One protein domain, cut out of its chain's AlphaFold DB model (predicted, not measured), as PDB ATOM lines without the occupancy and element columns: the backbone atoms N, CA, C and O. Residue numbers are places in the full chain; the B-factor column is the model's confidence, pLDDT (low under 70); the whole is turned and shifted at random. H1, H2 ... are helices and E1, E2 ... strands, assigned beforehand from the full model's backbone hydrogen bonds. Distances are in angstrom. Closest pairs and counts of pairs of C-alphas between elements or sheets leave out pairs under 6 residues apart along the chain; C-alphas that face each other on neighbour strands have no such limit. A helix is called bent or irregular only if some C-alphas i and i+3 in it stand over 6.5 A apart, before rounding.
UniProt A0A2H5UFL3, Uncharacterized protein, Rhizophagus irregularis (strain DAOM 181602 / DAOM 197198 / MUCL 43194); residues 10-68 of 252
ATOM      1  N   ARG A  10     129.867  69.215 128.507       82.88
ATOM      2  CA  ARG A  10     129.989  70.140 127.376       82.88
ATOM      3  C   ARG A  10     129.269  69.511 126.193       82.88
ATOM      4  O   ARG A  10     129.739  68.524 125.638       82.88
ATOM      5  N   TYR A  11     128.102  70.045 125.860       88.19
ATOM      6  CA  TYR A  11     127.364  69.620 124.676       88.19
ATOM      7  C   TYR A  11     127.926  70.346 123.455       88.19
ATOM      8  O   TYR A  11     128.061  71.571 123.474       88.19
ATOM      9  N   LEU A  12     128.259  69.579 122.418       94.75
ATOM     10  CA  LEU A  12     128.702  70.096 121.128       94.75
ATOM     11  C   LEU A  12     127.645  69.790 120.069       94.75
ATOM     12  O   LEU A  12     126.996  68.742 120.118       94.75
ATOM     13  N   TYR A  13     127.499  70.686 119.101       95.38
ATOM     14  CA  TYR A  13     126.448  70.641 118.094       95.38
ATOM     15  C   TYR A  13     127.019  70.887 116.696       95.38
ATOM     16  O   TYR A  13     127.901  71.733 116.553       95.38
ATOM     17  N   PRO A  14     126.532  70.175 115.666       95.94
ATOM     18  CA  PRO A  14     126.998  70.371 114.297       95.94
ATOM     19  C   PRO A  14     126.649  71.779 113.805       95.94
ATOM     20  O   PRO A  14     125.521  72.246 113.984       95.94
ATOM     21  N   CYS A  15     127.615  72.459 113.190       96.75
ATOM     22  CA  CYS A  15     127.422  73.767 112.570       96.75
ATOM     23  C   CYS A  15     127.658  73.671 111.064       96.75
ATOM     24  O   CYS A  15     128.733  73.261 110.633       96.75
ATOM     25  N   LEU A  16     126.658  74.059 110.275       95.75
ATOM     26  CA  LEU A  16     126.668  73.946 108.813       95.75
ATOM     27  C   LEU A  16     127.233  75.185 108.096       95.75
ATOM     28  O   LEU A  16     127.106  75.301 106.882       95.75
ATOM     29  N   CYS A  17     127.849  76.114 108.831       96.38
ATOM     30  CA  CYS A  17     128.481  77.280 108.224       96.38
ATOM     31  C   CYS A  17     129.731  76.876 107.417       96.38
ATOM     32  O   CYS A  17     130.345  75.843 107.689       96.38
ATOM     33  N   ILE A  18     130.152  77.725 106.478       96.75
ATOM     34  CA  ILE A  18     131.289  77.521 105.563       96.75
ATOM     35  C   ILE A  18     132.588  77.222 106.324       96.75
ATOM     36  O   ILE A  18     133.407  76.415 105.891       96.75
ATOM     37  N   ARG A  19     132.786  77.866 107.482       95.38
ATOM     38  CA  ARG A  19     133.978  77.646 108.317       95.38
ATOM     39  C   ARG A  19     133.956  76.298 109.036       95.38
ATOM     40  O   ARG A  19     135.014  75.729 109.282       95.38
ATOM     41  N   CYS A  20     132.779  75.805 109.417       95.94
ATOM     42  CA  CYS A  20     132.653  74.600 110.236       95.94
ATOM     43  C   CYS A  20     132.379  73.337 109.423       95.94
ATOM     44  O   CYS A  20     132.783  72.267 109.869       95.94
ATOM     45  N   ASN A  21     131.696  73.424 108.280       93.62
ATOM     46  CA  ASN A  21     131.367  72.292 107.405       93.62
ATOM     47  C   ASN A  21     130.840  71.055 108.162       93.62
ATOM     48  O   ASN A  21     131.295  69.934 107.959       93.62
ATOM     49  N   GLY A  22     129.902  71.258 109.091       94.50
ATOM     50  CA  GLY A  22     129.295  70.193 109.898       94.50
ATOM     51  C   GLY A  22     130.063  69.826 111.172       94.50
ATOM     52  O   GLY A  22     129.582  69.008 111.960       94.50
ATOM     53  N   THR A  23     131.218  70.443 111.432       96.56
ATOM     54  CA  THR A  23     131.999  70.212 112.656       96.56
ATOM     55  C   THR A  23     131.187  70.567 113.900       96.56
ATOM     56  O   THR A  23     130.412  71.528 113.922       96.56
ATOM     57  N   LYS A  24     131.368  69.773 114.961       96.38
ATOM     58  CA  LYS A  24     130.701  69.989 116.243       96.38
ATOM     59  C   LYS A  24     131.380  71.125 117.008       96.38
ATOM     60  O   LYS A  24     132.540  71.007 117.387       96.38
ATOM     61  N   VAL A  25     130.637  72.190 117.274       95.31
ATOM     62  CA  VAL A  25     131.084  73.369 118.028       95.31
ATOM     63  C   VAL A  25     130.258  73.532 119.297       95.31
ATOM     64  O   VAL A  25     129.206  72.905 119.454       95.31
ATOM     65  N   ASP A  26     130.732  74.345 120.237       94.75
ATOM     66  CA  ASP A  26     129.930  74.657 121.414       94.75
ATOM     67  C   ASP A  26     128.689  75.493 121.047       94.75
ATOM     68  O   ASP A  26     128.578  76.078 119.967       94.75
ATOM     69  N   PHE A  27     127.718  75.522 121.959       92.81
ATOM     70  CA  PHE A  27     126.451  76.214 121.733       92.81
ATOM     71  C   PHE A  27     126.627  77.703 121.409       92.81
ATOM     72  O   PHE A  27     125.938  78.237 120.544       92.81
ATOM     73  N   ARG A  28     127.554  78.373 122.102       93.56
ATOM     74  CA  ARG A  28     127.738  79.822 121.995       93.56
ATOM     75  C   ARG A  28     128.390  80.204 120.670       93.56
ATOM     76  O   ARG A  28     127.974  81.168 120.042       93.56
ATOM     77  N   THR A  29     129.354  79.410 120.222       94.94
ATOM     78  CA  THR A  29     129.979  79.526 118.902       94.94
ATOM     79  C   THR A  29     128.950  79.275 117.807       94.94
ATOM     80  O   THR A  29     128.838  80.074 116.883       94.94
ATOM     81  N   GLN A  30     128.137  78.220 117.939       95.81
ATOM     82  CA  GLN A  30     127.073  77.917 116.979       95.81
ATOM     83  C   GLN A  30     126.086  79.083 116.825       95.81
ATOM     84  O   GLN A  30     125.709  79.431 115.710       95.81
ATOM     85  N   GLU A  31     125.682  79.691 117.941       94.94
ATOM     86  CA  GLU A  31     124.791  80.851 117.967       94.94
ATOM     87  C   GLU A  31     125.442  82.090 117.350       94.94
ATOM     88  O   GLU A  31     124.832  82.749 116.511       94.94
ATOM     89  N   ASN A  32     126.700  82.379 117.683       95.69
ATOM     90  CA  ASN A  32     127.420  83.502 117.088       95.69
ATOM     91  C   ASN A  32     127.540  83.362 115.565       95.69
ATOM     92  O   ASN A  32     127.303  84.330 114.850       95.69
ATOM     93  N   HIS A  33     127.798  82.156 115.056       96.25
ATOM     94  CA  HIS A  33     127.896  81.931 113.614       96.25
ATOM     95  C   HIS A  33     126.599  82.253 112.861       96.25
ATOM     96  O   HIS A  33     126.666  82.647 111.704       96.25
ATOM     97  N   THR A  34     125.419  82.132 113.482       95.69
ATOM     98  CA  THR A  34     124.149  82.505 112.821       95.69
ATOM     99  C   THR A  34     123.965  84.015 112.634       95.69
ATOM    100  O   THR A  34     123.166  84.434 111.795       95.69
ATOM    101  N   LYS A  35     124.733  84.837 113.359       94.81
ATOM    102  CA  LYS A  35     124.709  86.303 113.241       94.81
ATOM    103  C   LYS A  35     125.554  86.802 112.067       94.81
ATOM    104  O   LYS A  35     125.203  87.796 111.445       94.81
ATOM    105  N   GLU A  36     126.631  86.096 111.729       95.25
ATOM    106  CA  GLU A  36     127.525  86.460 110.626       95.25
ATOM    107  C   GLU A  36     127.019  85.891 109.290       95.25
ATOM    108  O   GLU A  36     127.218  84.713 108.993       95.25
ATOM    109  N   LYS A  37     126.393  86.727 108.448       95.06
ATOM    110  CA  LYS A  37     125.851  86.316 107.134       95.06
ATOM    111  C   LYS A  37     126.924  85.751 106.190       95.06
ATOM    112  O   LYS A  37     126.649  84.806 105.459       95.06
ATOM    113  N   SER A  38     128.155  86.261 106.266       95.81
ATOM    114  CA  SER A  38     129.297  85.833 105.438       95.81
ATOM    115  C   SER A  38     129.740  84.386 105.672       95.81
ATOM    116  O   SER A  38     130.456  83.820 104.851       95.81
ATOM    117  N   LEU A  39     129.317  83.761 106.776       96.38
ATOM    118  CA  LEU A  39     129.642  82.367 107.076       96.38
ATOM    119  C   LEU A  39     128.707  81.365 106.399       96.38
ATOM    120  O   LEU A  39     128.866  80.166 106.623       96.38
ATOM    121  N   TRP A  40     127.732  81.808 105.608       97.19
ATOM    122  CA  TRP A  40     126.687  80.944 105.071       97.19
ATOM    123  C   TRP A  40     126.631  81.005 103.552       97.19
ATOM    124  O   TRP A  40     126.624  82.078 102.961       97.19
ATOM    125  N   ASN A  41     126.524  79.831 102.923       93.88
ATOM    126  CA  ASN A  41     126.343  79.727 101.471       93.88
ATOM    127  C   ASN A  41     124.979  80.268 101.016       93.88
ATOM    128  O   ASN A  41     124.807  80.623  99.855       93.88
ATOM    129  N   SER A  42     123.990  80.278 101.912       96.00
ATOM    130  CA  SER A  42     122.656  80.798 101.641       96.00
ATOM    131  C   SER A  42     121.974  81.275 102.917       96.00
ATOM    132  O   SER A  42     122.217  80.768 104.016       96.00
ATOM    133  N   GLU A  43     121.060  82.227 102.748       96.50
ATOM    134  CA  GLU A  43     120.236  82.761 103.831       96.50
ATOM    135  C   GLU A  43     119.334  81.680 104.453       96.50
ATOM    136  O   GLU A  43     119.172  81.617 105.670       96.50
ATOM    137  N   ASN A  44     118.820  80.755 103.637       96.31
ATOM    138  CA  ASN A  44     117.990  79.645 104.112       96.31
ATOM    139  C   ASN A  44     118.770  78.689 105.023       96.31
ATOM    140  O   ASN A  44     118.261  78.276 106.060       96.31
ATOM    141  N   ALA A  45     120.024  78.365 104.684       95.31
ATOM    142  CA  ALA A  45     120.856  77.510 105.533       95.31
ATOM    143  C   ALA A  45     121.116  78.155 106.905       95.31
ATOM    144  O   ALA A  45     121.058  77.475 107.934       95.31
ATOM    145  N   ARG A  46     121.339  79.476 106.921       97.38
ATOM    146  CA  ARG A  46     121.497  80.268 108.146       97.38
ATOM    147  C   ARG A  46     120.242  80.215 109.014       97.38
ATOM    148  O   ARG A  46     120.346  79.901 110.202       97.38
ATOM    149  N   LYS A  47     119.070  80.472 108.422       97.00
ATOM    150  CA  LYS A  47     117.765  80.429 109.104       97.00
ATOM    151  C   LYS A  47     117.467  79.043 109.673       97.00
ATOM    152  O   LYS A  47     117.256  78.927 110.873       97.00
ATOM    153  N   ASN A  48     117.631  77.983 108.883       95.81
ATOM    154  CA  ASN A  48     117.425  76.605 109.343       95.81
ATOM    155  C   ASN A  48     118.297  76.257 110.567       95.81
ATOM    156  O   ASN A  48     117.850  75.592 111.511       95.81
ATOM    157  N   GLN A  49     119.557  76.710 110.584       96.12
ATOM    158  CA  GLN A  49     120.424  76.536 111.750       96.12
ATOM    159  C   GLN A  49     119.913  77.332 112.960       96.12
ATOM    160  O   GLN A  49     119.929  76.799 114.074       96.12
ATOM    161  N   ALA A  50     119.480  78.578 112.758       96.75
ATOM    162  CA  ALA A  50     118.919  79.430 113.804       96.75
ATOM    163  C   ALA A  50     117.642  78.821 114.406       96.75
ATOM    164  O   ALA A  50     117.555  78.684 115.627       96.75
ATOM    165  N   ASP A  51     116.727  78.320 113.580       96.88
ATOM    166  CA  ASP A  51     115.501  77.642 114.016       96.88
ATOM    167  C   ASP A  51     115.827  76.397 114.842       96.88
ATOM    168  O   ASP A  51     115.285  76.177 115.927       96.88
ATOM    169  N   THR A  52     116.829  75.628 114.410       95.44
ATOM    170  CA  THR A  52     117.335  74.477 115.168       95.44
ATOM    171  C   THR A  52     117.901  74.890 116.537       95.44
ATOM    172  O   THR A  52     117.832  74.126 117.505       95.44
ATOM    173  N   ILE A  53     118.517  76.072 116.658       94.88
ATOM    174  CA  ILE A  53     118.983  76.626 117.944       94.88
ATOM    175  C   ILE A  53     117.788  77.030 118.816       94.88
ATOM    176  O   ILE A  53     117.760  76.674 119.998       94.88
ATOM    177  N   ILE A  54     116.798  77.721 118.251       94.56
ATOM    178  CA  ILE A  54     115.601  78.197 118.957       94.56
ATOM    179  C   ILE A  54     114.777  77.018 119.487       94.56
ATOM    180  O   ILE A  54     114.509  76.959 120.689       94.56
ATOM    181  N   ALA A  55     114.487  76.020 118.650       93.12
ATOM    182  CA  ALA A  55     113.752  74.817 119.041       93.12
ATOM    183  C   ALA A  55     114.426  74.085 120.217       93.12
ATOM    184  O   ALA A  55     113.768  73.581 121.130       93.12
ATOM    185  N   ARG A  56     115.765  74.064 120.260       91.81
ATOM    186  CA  ARG A  56     116.514  73.497 121.395       91.81
ATOM    187  C   ARG A  56     116.381  74.329 122.668       91.81
ATOM    188  O   ARG A  56     116.270  73.744 123.748       91.81
ATOM    189  N   LYS A  57     116.391  75.663 122.574       89.75
ATOM    190  CA  LYS A  57     116.163  76.545 123.731       89.75
ATOM    191  C   LYS A  57     114.762  76.327 124.313       89.75
ATOM    192  O   LYS A  57     114.651  76.157 125.524       89.75
ATOM    193  N   GLN A  58     113.743  76.228 123.457       86.75
ATOM    194  CA  GLN A  58     112.354  75.968 123.855       86.75
ATOM    195  C   GLN A  58     112.178  74.594 124.523       86.75
ATOM    196  O   GLN A  58     111.588  74.485 125.596       86.75
ATOM    197  N   ARG A  59     112.766  73.528 123.962       81.75
ATOM    198  CA  ARG A  59     112.748  72.200 124.606       81.75
ATOM    199  C   ARG A  59     113.387  72.229 125.993       81.75
ATOM    200  O   ARG A  59     112.889  71.605 126.924       81.75
ATOM    201  N   LYS A  60     114.485  72.973 126.152       76.56
ATOM    202  CA  LYS A  60     115.163  73.106 127.443       76.56
ATOM    203  C   LYS A  60     114.319  73.877 128.463       76.56
ATOM    204  O   LYS A  60     114.347  73.507 129.633       76.56
ATOM    205  N   SER A  61     113.583  74.913 128.057       70.25
ATOM    206  CA  SER A  61     112.696  75.643 128.973       70.25
ATOM    207  C   SER A  61     111.518  74.793 129.445       70.25
ATOM    208  O   SER A  61     111.226  74.823 130.637       70.25
ATOM    209  N   ILE A  62     110.913  73.987 128.565       71.19
ATOM    210  CA  ILE A  62     109.821  73.064 128.929       71.19
ATOM    211  C   ILE A  62     110.296  72.078 130.006       71.19
ATOM    212  O   ILE A  62     109.706  71.996 131.079       71.19
ATOM    213  N   ILE A  63     111.450  71.433 129.794       66.25
ATOM    214  CA  ILE A  63     112.024  70.475 130.756       66.25
ATOM    215  C   ILE A  63     112.297  71.123 132.128       66.25
ATOM    216  O   ILE A  63     112.139  70.475 133.162       66.25
ATOM    217  N   ILE A  64     112.719  72.393 132.169       63.34
ATOM    218  CA  ILE A  64     112.990  73.101 133.432       63.34
ATOM    219  C   ILE A  64     111.691  73.484 134.156       63.34
ATOM    220  O   ILE A  64     111.659  73.447 135.386       63.34
ATOM    221  N   GLN A  65     110.630  73.842 133.427       57.66
ATOM    222  CA  GLN A  65     109.320  74.133 134.020       57.66
ATOM    223  C   GLN A  65     108.676  72.874 134.613       57.66
ATOM    224  O   GLN A  65     108.175  72.928 135.734       57.66
ATOM    225  N   ASP A  66     108.781  71.732 133.932       52.00
ATOM    226  CA  ASP A  66     108.290  70.449 134.449       52.00
ATOM    227  C   ASP A  66     109.078  69.969 135.683       52.00
ATOM    228  O   ASP A  66     108.527  69.311 136.566       52.00
ATOM    229  N   ALA A  67     110.361  70.341 135.792       54.38
ATOM    230  CA  ALA A  67     111.209  70.019 136.941       54.38
ATOM    231  C   ALA A  67     110.979  70.920 138.174       54.38
ATOM    232  O   ALA A  67     111.432  70.576 139.266       54.38
ATOM    233  N   ASN A  68     110.281  72.053 138.030       51.84
ATOM    234  CA  ASN A  68     109.909  72.952 139.128       51.84
ATOM    235  C   ASN A  68     108.377  73.073 139.221       51.84
ATOM    236  O   ASN A  68     107.798  74.054 138.741       51.84
TER     237      ASN A  68
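What this domain is: This is residues 10 to 68 of the 252 residues of an uncharacterized protein of Rhizophagus irregularis (strain DAOM 181602 / DAOM 197198 / MUCL 43194) (UniProt A0A2H5UFL3). A small strand hairpin, E1 and E2, and the short helix H1 make a compact head with the first part of the long helix H2, which folds back beside H1; residues 55 to 68 stick out as an arm. The 59 printed residues hold, in order, E1, E2, H1 and H2, mostly helix, with the sheet E1 - E2 antiparallel. The whole is only just loose, close to compact, with a radius of gyration of the C-alphas of 12.7 A, spanning 41 by 23 by 14 A.

How they stand to each other: E1, residues 12 to 14, and E2, residues 24 to 26, form an antiparallel hairpin; N 13 and O 25 are 2.8 A apart, within hydrogen-bond range. The closest C-alphas of E1 and H1, residues 27 to 35, are Leu 12 and Phe 27, 6.5 A apart. H2, residues 43 to 67, touches H1 with residues 46 to 53 alone, a helical hairpin running opposite ways at a steep tilt of 39 degrees; the closest C-alphas, Thr 34 and Arg 46, are 5.8 A apart. H2 is apart from E1 and E2. Every O i to N i+4 pair is within hydrogen-bond range in H2, and 3 of 5 in H1.

Where its parts are: E1 begins at C-alpha 12 (128.702, 70.096, 121.128); E1 and E2 each measure 7.0 A from first to last C-alpha, H1 13.3 A. H2 measures 36.6 A and ends at C-alpha 67 (111.209, 70.019, 136.941).

The domain as a whole: The C-alphas farthest apart, Asn 41 and Asn 68, are 41.6 A apart. The printed part has no cut and no long link; pLDDT is under 70 at residues 63 to 68.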